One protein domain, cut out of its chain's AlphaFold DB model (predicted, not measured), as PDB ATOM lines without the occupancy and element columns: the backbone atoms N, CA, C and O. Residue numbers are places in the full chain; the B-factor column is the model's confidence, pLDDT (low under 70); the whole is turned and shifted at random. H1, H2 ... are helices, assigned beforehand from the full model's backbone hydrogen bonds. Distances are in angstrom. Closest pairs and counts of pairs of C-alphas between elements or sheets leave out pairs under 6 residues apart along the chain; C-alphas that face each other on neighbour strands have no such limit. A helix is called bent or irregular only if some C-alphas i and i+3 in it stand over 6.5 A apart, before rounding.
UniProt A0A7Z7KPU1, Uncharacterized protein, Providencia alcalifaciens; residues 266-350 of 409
ATOM      1  N   ASP A 266      -7.989  10.821 -61.827       82.94
ATOM      2  CA  ASP A 266      -7.644  11.695 -62.955       82.94
ATOM      3  C   ASP A 266      -6.166  11.540 -63.360       82.94
ATOM      4  O   ASP A 266      -5.279  11.614 -62.514       82.94
ATOM      5  N   ALA A 267      -5.863  11.432 -64.659       86.94
ATOM      6  CA  ALA A 267      -4.479  11.458 -65.151       86.94
ATOM      7  C   ALA A 267      -3.720  12.706 -64.657       86.94
ATOM      8  O   ALA A 267      -2.546  12.630 -64.296       86.94
ATOM      9  N   SER A 268      -4.420  13.843 -64.558       87.06
ATOM     10  CA  SER A 268      -3.867  15.093 -64.016       87.06
ATOM     11  C   SER A 268      -3.345  14.926 -62.585       87.06
ATOM     12  O   SER A 268      -2.288  15.461 -62.253       87.06
ATOM     13  N   PHE A 269      -4.050  14.146 -61.758       88.31
ATOM     14  CA  PHE A 269      -3.648  13.858 -60.385       88.31
ATOM     15  C   PHE A 269      -2.334  13.076 -60.352       88.31
ATOM     16  O   PHE A 269      -1.429  13.471 -59.625       88.31
ATOM     17  N   TYR A 270      -2.188  12.029 -61.170       88.69
ATOM     18  CA  TYR A 270      -0.975  11.205 -61.193       88.69
ATOM     19  C   TYR A 270       0.250  11.961 -61.717       88.69
ATOM     20  O   TYR A 270       1.315  11.885 -61.107       88.69
ATOM     21  N   TYR A 271       0.106  12.747 -62.792       89.44
ATOM     22  CA  TYR A 271       1.199  13.597 -63.278       89.44
ATOM     23  C   TYR A 271       1.622  14.630 -62.236       89.44
ATOM     24  O   TYR A 271       2.812  14.858 -62.026       89.44
ATOM     25  N   GLY A 272       0.649  15.244 -61.563       89.94
ATOM     26  CA  GLY A 272       0.947  16.183 -60.498       89.94
ATOM     27  C   GLY A 272       1.558  15.503 -59.268       89.94
ATOM     28  O   GLY A 272       2.506  16.042 -58.714       89.94
ATOM     29  N   ALA A 273       1.127  14.298 -58.890       90.44
ATOM     30  CA  ALA A 273       1.737  13.526 -57.805       90.44
ATOM     31  C   ALA A 273       3.206  13.182 -58.098       90.44
ATOM     32  O   ALA A 273       4.062  13.375 -57.237       90.44
ATOM     33  N   LEU A 274       3.512  12.747 -59.326       92.38
ATOM     34  CA  LEU A 274       4.886  12.505 -59.770       92.38
ATOM     35  C   LEU A 274       5.729  13.783 -59.663       92.38
ATOM     36  O   LEU A 274       6.799  13.767 -59.061       92.38
ATOM     37  N   LEU A 275       5.227  14.904 -60.193       94.25
ATOM     38  CA  LEU A 275       5.906  16.195 -60.093       94.25
ATOM     39  C   LEU A 275       6.109  16.617 -58.632       94.25
ATOM     40  O   LEU A 275       7.170  17.128 -58.287       94.25
ATOM     41  N   GLN A 276       5.122  16.387 -57.767       93.19
ATOM     42  CA  GLN A 276       5.193  16.715 -56.345       93.19
ATOM     43  C   GLN A 276       6.302  15.923 -55.640       93.19
ATOM     44  O   GLN A 276       7.045  16.501 -54.849       93.19
ATOM     45  N   ILE A 277       6.449  14.630 -55.952       93.19
ATOM     46  CA  ILE A 277       7.536  13.775 -55.446       93.19
ATOM     47  C   ILE A 277       8.890  14.278 -55.950       93.19
ATOM     48  O   ILE A 277       9.786  14.497 -55.138       93.19
ATOM     49  N   SER A 278       9.020  14.554 -57.250       95.50
ATOM     50  CA  SER A 278      10.258  15.086 -57.835       95.50
ATOM     51  C   SER A 278      10.667  16.429 -57.220       95.50
ATOM     52  O   SER A 278      11.840  16.656 -56.923       95.50
ATOM     53  N   LEU A 279       9.701  17.321 -56.977       96.00
ATOM     54  CA  LEU A 279       9.937  18.574 -56.261       96.00
ATOM     55  C   LEU A 279      10.329  18.324 -54.800       96.00
ATOM     56  O   LEU A 279      11.153  19.061 -54.268       96.00
ATOM     57  N   GLY A 280       9.801  17.279 -54.157       94.12
ATOM     58  CA  GLY A 280      10.252  16.833 -52.838       94.12
ATOM     59  C   GLY A 280      11.731  16.437 -52.840       94.12
ATOM     60  O   GLY A 280      12.487  16.871 -51.972       94.12
ATOM     61  N   SER A 281      12.180  15.697 -53.856       95.62
ATOM     62  CA  SER A 281      13.591  15.321 -54.007       95.62
ATOM     63  C   SER A 281      14.473  16.559 -54.195       95.62
ATOM     64  O   SER A 281      15.542  16.656 -53.597       95.62
ATOM     65  N   LEU A 282      14.000  17.552 -54.961       96.00
ATOM     66  CA  LEU A 282      14.677  18.845 -55.095       96.00
ATOM     67  C   LEU A 282      14.775  19.579 -53.749       96.00
ATOM     68  O   LEU A 282      15.823  20.141 -53.437       96.00
ATOM     69  N   VAL A 283      13.721  19.561 -52.928       94.00
ATOM     70  CA  VAL A 283      13.770  20.139 -51.575       94.00
ATOM     71  C   VAL A 283      14.850  19.473 -50.732       94.00
ATOM     72  O   VAL A 283      15.606  20.190 -50.079       94.00
ATOM     73  N   TYR A 284      14.953  18.141 -50.762       93.81
ATOM     74  CA  TYR A 284      16.026  17.420 -50.078       93.81
ATOM     75  C   TYR A 284      17.406  17.915 -50.520       93.81
ATOM     76  O   TYR A 284      18.204  18.310 -49.673       93.81
ATOM     77  N   VAL A 285      17.654  17.987 -51.832       94.06
ATOM     78  CA  VAL A 285      18.922  18.482 -52.391       94.06
ATOM     79  C   VAL A 285      19.230  19.893 -51.881       94.06
ATOM     80  O   VAL A 285      20.286  20.117 -51.290       94.06
ATOM     81  N   LEU A 286      18.288  20.833 -52.017       92.06
ATOM     82  CA  LEU A 286      18.470  22.222 -51.581       92.06
ATOM     83  C   LEU A 286      18.729  22.325 -50.073       92.06
ATOM     84  O   LEU A 286      19.598  23.078 -49.634       92.06
ATOM     85  N   LYS A 287      17.996  21.558 -49.259       88.50
ATOM     86  CA  LYS A 287      18.162  21.541 -47.801       88.50
ATOM     87  C   LYS A 287      19.489  20.926 -47.378       88.50
ATOM     88  O   LYS A 287      20.070  21.394 -46.402       88.50
ATOM     89  N   SER A 288      19.957  19.895 -48.072       89.06
ATOM     90  CA  SER A 288      21.261  19.285 -47.816       89.06
ATOM     91  C   SER A 288      22.389  20.252 -48.167       89.06
ATOM     92  O   SER A 288      23.244  20.479 -47.316       89.06
ATOM     93  N   MET A 289      22.307  20.943 -49.311       88.12
ATOM     94  CA  MET A 289      23.257  22.004 -49.684       88.12
ATOM     95  C   MET A 289      23.313  23.129 -48.644       88.12
ATOM     96  O   MET A 289      24.390  23.499 -48.187       88.12
ATOM     97  N   MET A 290      22.159  23.655 -48.223       83.50
ATOM     98  CA  MET A 290      22.098  24.728 -47.218       83.50
ATOM     99  C   MET A 290      22.654  24.318 -45.851       83.50
ATOM    100  O   MET A 290      23.122  25.166 -45.092       83.50
ATOM    101  N   ALA A 291      22.543  23.034 -45.516       81.62
ATOM    102  CA  ALA A 291      23.043  22.474 -44.271       81.62
ATOM    103  C   ALA A 291      24.508  22.013 -44.366       81.62
ATOM    104  O   ALA A 291      25.009  21.477 -43.383       81.62
ATOM    105  N   GLY A 292      25.164  22.161 -45.525       81.38
ATOM    106  CA  GLY A 292      26.520  21.647 -45.750       81.38
ATOM    107  C   GLY A 292      26.622  20.120 -45.661       81.38
ATOM    108  O   GLY A 292      27.684  19.596 -45.350       81.38
ATOM    109  N   ARG A 293      25.517  19.395 -45.878       84.94
ATOM    110  CA  ARG A 293      25.474  17.926 -45.818       84.94
ATOM    111  C   ARG A 293      25.776  17.322 -47.182       84.94
ATOM    112  O   ARG A 293      25.357  17.860 -48.207       84.94
ATOM    113  N   GLU A 294      26.420  16.158 -47.177       87.12
ATOM    114  CA  GLU A 294      26.583  15.356 -48.387       87.12
ATOM    115  C   GLU A 294      25.225  14.951 -48.970       87.12
ATOM    116  O   GLU A 294      24.262  14.658 -48.254       87.12
ATOM    117  N   ILE A 295      25.150  14.949 -50.298       92.25
ATOM    118  CA  ILE A 295      23.922  14.661 -51.032       92.25
ATOM    119  C   ILE A 295      24.020  13.239 -51.566       92.25
ATOM    120  O   ILE A 295      24.679  12.992 -52.572       92.25
ATOM    121  N   ASN A 296      23.312  12.305 -50.932       90.19
ATOM    122  CA  ASN A 296      23.079  11.003 -51.551       90.19
ATOM    123  C   ASN A 296      22.079  11.174 -52.714       90.19
ATOM    124  O   ASN A 296      20.883  11.382 -52.482       90.19
ATOM    125  N   ALA A 297      22.592  11.104 -53.946       91.12
ATOM    126  CA  ALA A 297      21.847  11.248 -55.196       91.12
ATOM    127  C   ALA A 297      21.421   9.907 -55.827       91.12
ATOM    128  O   ALA A 297      20.990   9.883 -56.980       91.12
ATOM    129  N   GLU A 298      21.523   8.789 -55.100       91.88
ATOM    130  CA  GLU A 298      21.012   7.503 -55.572       91.88
ATOM    131  C   GLU A 298      19.509   7.609 -55.876       91.88
ATOM    132  O   GLU A 298      18.756   8.144 -55.053       91.88
ATOM    133  N   PRO A 299      19.026   7.076 -57.018       89.88
ATOM    134  CA  PRO A 299      17.622   7.203 -57.409       89.88
ATOM    135  C   PRO A 299      16.640   6.742 -56.327       89.88
ATOM    136  O   PRO A 299      15.630   7.399 -56.088       89.88
ATOM    137  N   ALA A 300      16.956   5.648 -55.630       89.69
ATOM    138  CA  ALA A 300      16.104   5.121 -54.571       89.69
ATOM    139  C   ALA A 300      16.040   6.062 -53.352       89.69
ATOM    140  O   ALA A 300      14.954   6.324 -52.828       89.69
ATOM    141  N   ASN A 301      17.172   6.664 -52.966       89.44
ATOM    142  CA  ASN A 301      17.207   7.675 -51.912       89.44
ATOM    143  C   ASN A 301      16.443   8.944 -52.322       89.44
ATOM    144  O   ASN A 301      15.673   9.475 -51.525       89.44
ATOM    145  N   LEU A 302      16.591   9.397 -53.571       91.81
ATOM    146  CA  LEU A 302      15.858  10.555 -54.088       91.81
ATOM    147  C   LEU A 302      14.346  10.329 -54.091       91.81
ATOM    148  O   LEU A 302      13.609  11.253 -53.754       91.81
ATOM    149  N   VAL A 303      13.872   9.126 -54.426       91.62
ATOM    150  CA  VAL A 303      12.441   8.787 -54.357       91.62
ATOM    151  C   VAL A 303      11.948   8.784 -52.912       91.62
ATOM    152  O   VAL A 303      10.922   9.401 -52.629       91.62
ATOM    153  N   LYS A 304      12.683   8.155 -51.988       90.69
ATOM    154  CA  LYS A 304      12.345   8.139 -50.554       90.69
ATOM    155  C   LYS A 304      12.264   9.554 -49.974       90.69
ATOM    156  O   LYS A 304      11.251   9.928 -49.387       90.69
ATOM    157  N   GLU A 305      13.300  10.362 -50.183       91.00
ATOM    158  CA  GLU A 305      13.322  11.762 -49.749       91.00
ATOM    159  C   GLU A 305      12.243  12.583 -50.470       91.00
ATOM    160  O   GLU A 305      11.596  13.436 -49.870       91.00
ATOM    161  N   GLY A 306      11.975  12.283 -51.742       92.50
ATOM    162  CA  GLY A 306      10.879  12.878 -52.499       92.50
ATOM    163  C   GLY A 306       9.516  12.610 -51.877       92.50
ATOM    164  O   GLY A 306       8.719  13.533 -51.714       92.50
ATOM    165  N   LEU A 307       9.241  11.376 -51.459       89.56
ATOM    166  CA  LEU A 307       8.002  11.007 -50.771       89.56
ATOM    167  C   LEU A 307       7.861  11.714 -49.415       89.56
ATOM    168  O   LEU A 307       6.781  12.226 -49.110       89.56
ATOM    169  N   ASP A 308       8.943  11.807 -48.641       87.44
ATOM    170  CA  ASP A 308       8.949  12.462 -47.330       87.44
ATOM    171  C   ASP A 308       8.767  13.994 -47.421       87.44
ATOM    172  O   ASP A 308       7.944  14.592 -46.716       87.44
ATOM    173  N   TRP A 309       9.481  14.653 -48.338       88.12
ATOM    174  CA  TRP A 309       9.421  16.109 -48.510       88.12
ATOM    175  C   TRP A 309       8.226  16.590 -49.333       88.12
ATOM    176  O   TRP A 309       7.782  17.722 -49.143       88.12
ATOM    177  N   SER A 310       7.663  15.756 -50.208       88.25
ATOM    178  CA  SER A 310       6.488  16.117 -51.016       88.25
ATOM    179  C   SER A 310       5.211  16.284 -50.195       88.25
ATOM    180  O   SER A 310       4.257  16.902 -50.665       88.25
ATOM    181  N   GLY A 311       5.149  15.709 -48.990       82.50
ATOM    182  CA  GLY A 311       3.929  15.668 -48.184       82.50
ATOM    183  C   GLY A 311       2.849  14.730 -48.738       82.50
ATOM    184  O   GLY A 311       1.727  14.739 -48.230       82.50
ATOM    185  N   MET A 312       3.168  13.906 -49.746       83.69
ATOM    186  CA  MET A 312       2.251  12.918 -50.333       83.69
ATOM    187  C   MET A 312       1.907  11.776 -49.374       83.69
ATOM    188  O   MET A 312       0.830  11.199 -49.475       83.69
ATOM    189  N   MET A 313       2.764  11.496 -48.390       81.56
ATOM    190  CA  MET A 313       2.448  10.565 -47.301       81.56
ATOM    191  C   MET A 313       1.403  11.136 -46.324       81.56
ATOM    192  O   MET A 313       0.835  10.409 -45.508       81.56
ATOM    193  N   GLY A 314       1.110  12.440 -46.397       80.69
ATOM    194  CA  GLY A 314       0.203  13.107 -45.471       80.69
ATOM    195  C   GLY A 314       0.628  12.877 -44.020       80.69
ATOM    196  O   GLY A 314       1.802  12.996 -43.682       80.69
ATOM    197  N   TRP A 315      -0.326  12.525 -43.158       77.25
ATOM    198  CA  TRP A 315      -0.038  12.230 -41.753       77.25
ATOM    199  C   TRP A 315       0.616  10.853 -41.531       77.25
ATOM    200  O   TRP A 315       1.207  10.649 -40.476       77.25
ATOM    201  N   LEU A 316       0.562   9.930 -42.506       81.50
ATOM    202  CA  LEU A 316       1.165   8.590 -42.393       81.50
ATOM    203  C   LEU A 316       2.698   8.633 -42.383       81.50
ATOM    204  O   LEU A 316       3.334   7.725 -41.854       81.50
ATOM    205  N   GLY A 317       3.293   9.700 -42.927       82.12
ATOM    206  CA  GLY A 317       4.741   9.901 -42.888       82.12
ATOM    207  C   GLY A 317       5.278  10.043 -41.462       82.12
ATOM    208  O   GLY A 317       6.385   9.616 -41.178       82.12
ATOM    209  N   GLU A 318       4.481  10.573 -40.532       79.19
ATOM    210  CA  GLU A 318       4.927  10.825 -39.158       79.19
ATOM    211  C   GLU A 318       5.174   9.527 -38.362       79.19
ATOM    212  O   GLU A 318       6.284   9.362 -37.850       79.19
ATOM    213  N   PRO A 319       4.224   8.567 -38.290       80.50
ATOM    214  CA  PRO A 319       4.501   7.246 -37.734       80.50
ATOM    215  C   PRO A 319       5.626   6.510 -38.459       80.50
ATOM    216  O   PRO A 319       6.448   5.897 -37.788       80.50
ATOM    217  N   ASN A 320       5.687   6.585 -39.797       83.00
ATOM    218  CA  ASN A 320       6.752   5.944 -40.571       83.00
ATOM    219  C   ASN A 320       8.134   6.461 -40.157       83.00
ATOM    220  O   ASN A 320       9.007   5.675 -39.810       83.00
ATOM    221  N   ASN A 321       8.316   7.781 -40.139       79.25
ATOM    222  CA  ASN A 321       9.602   8.404 -39.839       79.25
ATOM    223  C   ASN A 321      10.028   8.172 -38.386       79.25
ATOM    224  O   ASN A 321      11.215   8.040 -38.096       79.25
ATOM    225  N   LEU A 322       9.064   8.105 -37.464       77.81
ATOM    226  CA  LEU A 322       9.325   7.685 -36.092       77.81
ATOM    227  C   LEU A 322       9.825   6.237 -36.042       77.81
ATOM    228  O   LEU A 322      10.817   5.969 -35.369       77.81
ATOM    229  N   LEU A 323       9.147   5.322 -36.740       82.06
ATOM    230  CA  LEU A 323       9.524   3.910 -36.817       82.06
ATOM    231  C   LEU A 323      10.930   3.750 -37.396       82.06
ATOM    232  O   LEU A 323      11.751   3.078 -36.782       82.06
ATOM    233  N   GLU A 324      11.229   4.438 -38.498       82.00
ATOM    234  CA  GLU A 324      12.561   4.461 -39.108       82.00
ATOM    235  C   GLU A 324      13.628   4.972 -38.140       82.00
ATOM    236  O   GLU A 324      14.696   4.375 -38.034       82.00
ATOM    237  N   ASN A 325      13.354   6.061 -37.416       77.12
ATOM    238  CA  ASN A 325      14.316   6.619 -36.468       77.12
ATOM    239  C   ASN A 325      14.569   5.662 -35.290       77.12
ATOM    240  O   ASN A 325      15.713   5.444 -34.904       77.12
ATOM    241  N   LEU A 326      13.511   5.054 -34.738       79.50
ATOM    242  CA  LEU A 326      13.620   4.104 -33.624       79.50
ATOM    243  C   LEU A 326      14.294   2.794 -34.033       79.50
ATOM    244  O   LEU A 326      14.983   2.180 -33.222       79.50
ATOM    245  N   SER A 327      14.090   2.357 -35.271       81.25
ATOM    246  CA  SER A 327      14.597   1.080 -35.759       81.25
ATOM    247  C   SER A 327      15.923   1.198 -36.520       81.25
ATOM    248  O   SER A 327      16.422   0.198 -37.041       81.25
ATOM    249  N   GLY A 328      16.490   2.404 -36.624       76.56
ATOM    250  CA  GLY A 328      17.702   2.666 -37.403       76.56
ATOM    251  C   GLY A 328      17.526   2.419 -38.907       76.56
ATOM    252  O   GLY A 328      18.487   2.076 -39.586       76.56
ATOM    253  N   GLY A 329      16.302   2.545 -39.425       79.31
ATOM    254  CA  GLY A 329      15.964   2.333 -40.836       79.31
ATOM    255  C   GLY A 329      15.646   0.884 -41.216       79.31
ATOM    256  O   GLY A 329      15.381   0.616 -42.383       79.31
ATOM    257  N   SER A 330      15.626  -0.047 -40.254       80.69
ATOM    258  CA  SER A 330      15.272  -1.461 -40.491       80.69
ATOM    259  C   SER A 330      13.789  -1.705 -40.816       80.69
ATOM    260  O   SER A 330      13.446  -2.745 -41.372       80.69
ATOM    261  N   TYR A 331      12.914  -0.746 -40.506       81.88
ATOM    262  CA  TYR A 331      11.490  -0.761 -40.831       81.88
ATOM    263  C   TYR A 331      11.092   0.604 -41.404       81.88
ATOM    264  O   TYR A 331      11.662   1.619 -41.016       81.88
ATOM    265  N   GLY A 332      10.100   0.628 -42.298       82.88
ATOM    266  CA  GLY A 332       9.619   1.847 -42.963       82.88
ATOM    267  C   GLY A 332      10.111   1.994 -44.406       82.88
ATOM    268  O   GLY A 332      10.588   1.034 -45.014       82.88
ATOM    269  N   MET A 333       9.990   3.196 -44.974       82.19
ATOM    270  CA  MET A 333      10.404   3.498 -46.351       82.19
ATOM    271  C   MET A 333      11.902   3.256 -46.569       82.19
ATOM    272  O   MET A 333      12.277   2.773 -47.635       82.19
ATOM    273  N   SER A 334      12.753   3.519 -45.574       80.88
ATOM    274  CA  SER A 334      14.189   3.198 -45.657       80.88
ATOM    275  C   SER A 334      14.468   1.712 -45.887       80.88
ATOM    276  O   SER A 334      15.368   1.383 -46.652       80.88
ATOM    277  N   ALA A 335      13.666   0.808 -45.320       81.88
ATOM    278  CA  ALA A 335      13.804  -0.626 -45.571       81.88
ATOM    279  C   ALA A 335      13.335  -1.022 -46.985       81.88
ATOM    280  O   ALA A 335      13.872  -1.953 -47.579       81.88
ATOM    281  N   MET A 336      12.345  -0.309 -47.537       82.06
ATOM    282  CA  MET A 336      11.788  -0.577 -48.870       82.06
ATOM    283  C   MET A 336      12.663  -0.041 -50.008       82.06
ATOM    284  O   MET A 336      12.825  -0.707 -51.026       82.06
ATOM    285  N   PHE A 337      13.187   1.176 -49.855       81.31
ATOM    286  CA  PHE A 337      13.971   1.866 -50.885       81.31
ATOM    287  C   PHE A 337      15.483   1.777 -50.647       81.31
ATOM    288  O   PHE A 337      16.260   2.149 -51.521       81.31
ATOM    289  N   GLY A 338      15.913   1.281 -49.489       73.44
ATOM    290  CA  GLY A 338      17.311   1.294 -49.086       73.44
ATOM    291  C   GLY A 338      17.794   2.674 -48.622       73.44
ATOM    292  O   GLY A 338      17.160   3.720 -48.813       73.44
ATOM    293  N   GLY A 339      18.965   2.669 -47.988       71.88
ATOM    294  CA  GLY A 339      19.626   3.871 -47.490       71.88
ATOM    295  C   GLY A 339      19.194   4.292 -46.077       71.88
ATOM    296  O   GLY A 339      18.370   3.639 -45.438       71.88
ATOM    297  N   PRO A 340      19.769   5.390 -45.558       75.69
ATOM    298  CA  PRO A 340      19.572   5.805 -44.168       75.69
ATOM    299  C   PRO A 340      18.125   6.279 -43.898       75.69
ATOM    300  O   PRO A 340      17.376   6.501 -44.851       75.69
ATOM    301  N   PRO A 341      17.694   6.456 -42.634       77.50
ATOM    302  CA  PRO A 341      16.400   7.072 -42.285       77.50
ATOM    303  C   PRO A 341      16.161   8.408 -43.002       77.50
ATOM    304  O   PRO A 341      17.132   9.078 -43.355       77.50
ATOM    305  N   ALA A 342      14.909   8.834 -43.188       78.06
ATOM    306  CA  ALA A 342      14.611  10.120 -43.834       78.06
ATOM    307  C   ALA A 342      15.393  11.310 -43.225       78.06
ATOM    308  O   ALA A 342      15.452  11.506 -42.003       78.06
ATOM    309  N   SER A 343      15.967  12.155 -44.087       76.06
ATOM    310  CA  SER A 343      16.912  13.225 -43.718       76.06
ATOM    311  C   SER A 343      16.359  14.274 -42.741       76.06
ATOM    312  O   SER A 343      17.134  14.990 -42.096       76.06
ATOM    313  N   ARG A 344      15.026  14.377 -42.623       70.06
ATOM    314  CA  ARG A 344      14.305  15.262 -41.691       70.06
ATOM    315  C   ARG A 344      14.436  14.856 -40.225       70.06
ATOM    316  O   ARG A 344      14.300  15.725 -39.362       70.06
ATOM    317  N   TYR A 345      14.664  13.572 -39.948       61.94
ATOM    318  CA  TYR A 345      14.632  13.011 -38.590       61.94
ATOM    319  C   TYR A 345      15.990  12.504 -38.105       61.94
ATOM    320  O   TYR A 345      16.165  12.357 -36.901       61.94
ATOM    321  N   GLN A 346      16.975  12.356 -38.998       60.19
ATOM    322  CA  GLN A 346      18.335  11.919 -38.648       60.19
ATOM    323  C   GLN A 346      19.022  12.785 -37.574       60.19
ATOM    324  O   GLN A 346      19.876  12.293 -36.847       60.19
ATOM    325  N   SER A 347      18.671  14.071 -37.453       52.66
ATOM    326  CA  SER A 347      19.282  15.000 -36.486       52.66
ATOM    327  C   SER A 347      18.485  15.187 -35.188       52.66
ATOM    328  O   SER A 347      18.849  16.031 -34.364       52.66
ATOM    329  N   ARG A 348      17.387  14.441 -34.992       55.88
ATOM    330  CA  ARG A 348      16.518  14.547 -33.810       55.88
ATOM    331  C   ARG A 348      16.629  13.306 -32.931       55.88
ATOM    332  O   ARG A 348      16.308  12.204 -33.371       55.88
ATOM    333  N   ASN A 349      16.973  13.504 -31.656       55.47
ATOM    334  CA  ASN A 349      16.871  12.461 -30.633       55.47
ATOM    335  C   ASN A 349      15.436  11.900 -30.633       55.47
ATOM    336  O   ASN A 349      14.478  12.672 -30.541       55.47
ATOM    337  N   GLY A 350      15.271  10.576 -30.736       51.03
ATOM    338  CA  GLY A 350      13.963   9.925 -30.939       51.03
ATOM    339  C   GLY A 350      12.875  10.310 -29.924       51.03
ATOM    340  O   GLY A 350      11.703  10.383 -30.282       51.03
TER     341      GLY A 350
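This is residues 266 to 350 of the 409 residues of an uncharacterized protein of Providencia alcalifaciens (UniProt A0A7Z7KPU1). A long, straight helix, H1, is crossed near its middle by the shorter H2, almost at a right angle, and the two make an X; residues 266 to 272, of which 267 to 272 belong to H1, stick out from the body. H3 and the very short H4 lie on the far side of H2 from H1, and a tail with no named element, residues 338 to 350, follows H4 on that same side. The printed part has 85 residues with four named helices, in the order H1, H2, H3, H4, and no named strand; the class is all helix. The whole is compact, with a radius of gyration of the C-alphas of 12.7 A, and the C-alphas span 39 by 27 by 19 A along their three main axes.

H1, residues 267 to 290, touches H2, residues 299 to 310, with 32 pairs of C-alphas within 8 A. H1 touches H2 with residues 276 to 284 alone, and the closest C-alphas are those of Ser 281 and Gly 306, 3.9 A apart. Their lines stand about perpendicular, at 81 degrees, and their centres are 7.9 A apart. H3, residues 314 to 327, is close to H2 but not clearly touching it, with 1 pair of C-alphas within 8 A, those of Asp 308 and Gly 317, 6.6 A apart. H2 and H3 run opposite ways at a steep tilt of 53 degrees. H4, residues 333 to 337, touches H2, and H2 takes part with residues 300 to 304 alone; the closest C-alphas are those of Ala 300 and Phe 337, 5.4 A apart. H3 and H4 only just touch, with 3 pairs of C-alphas within 8 A; H3 takes part with residues 320 to 324 alone, and the closest C-alphas, those of Glu 324 and Ser 334, are 6.9 A apart. H1 is apart from H3 and from H4. In the backbones of H1, H2 and H4 every O i to N i+4 pair is within hydrogen-bond range, while in H3 8 of 10 such pairs are.

Asp 266, the first printed residue, comes before H1. H1 runs from Ala 267, with its C-alpha at (-4.479, 11.458, -65.151), to Met 290, with its C-alpha at (22.098, 24.728, -47.218), 34.7 A from first to last C-alpha. After a short link of 8 residues, H2 runs from Pro 299 to Ser 310, 15.6 A from first to last C-alpha. A tight link of 3 residues leads to H3, Gly 314 to Ser 327, which is 21.1 A from first to last C-alpha. H3 is neither bent nor irregular, but only just: C-alphas 314 and 317 are 6.1 A apart. After a tight link of 5 residues comes H4, Met 333 to Phe 337, 6.0 A from first to last C-alpha, with C-alpha 337 at (13.971, 1.866, -50.885). Residues 338 to 350 hold no named element.

The two C-alphas farthest apart are those of Ala 267 and Asn 349, 40.6 A, and the first and last printed C-alphas, those of Asp 266 and Gly 350, are 38.7 A apart. The printed part has no cut, and no link between its helices is long. Residues 266 to 272, of which 267 to 272 belong to H1, stand free. The C-alphas of residues 338 to 350 lie 5 to 18 A from the mean of the C-alphas. The mean pLDDT of the printed part is 83.5, and the model's confidence is low, under 70, at residues 345 to 350.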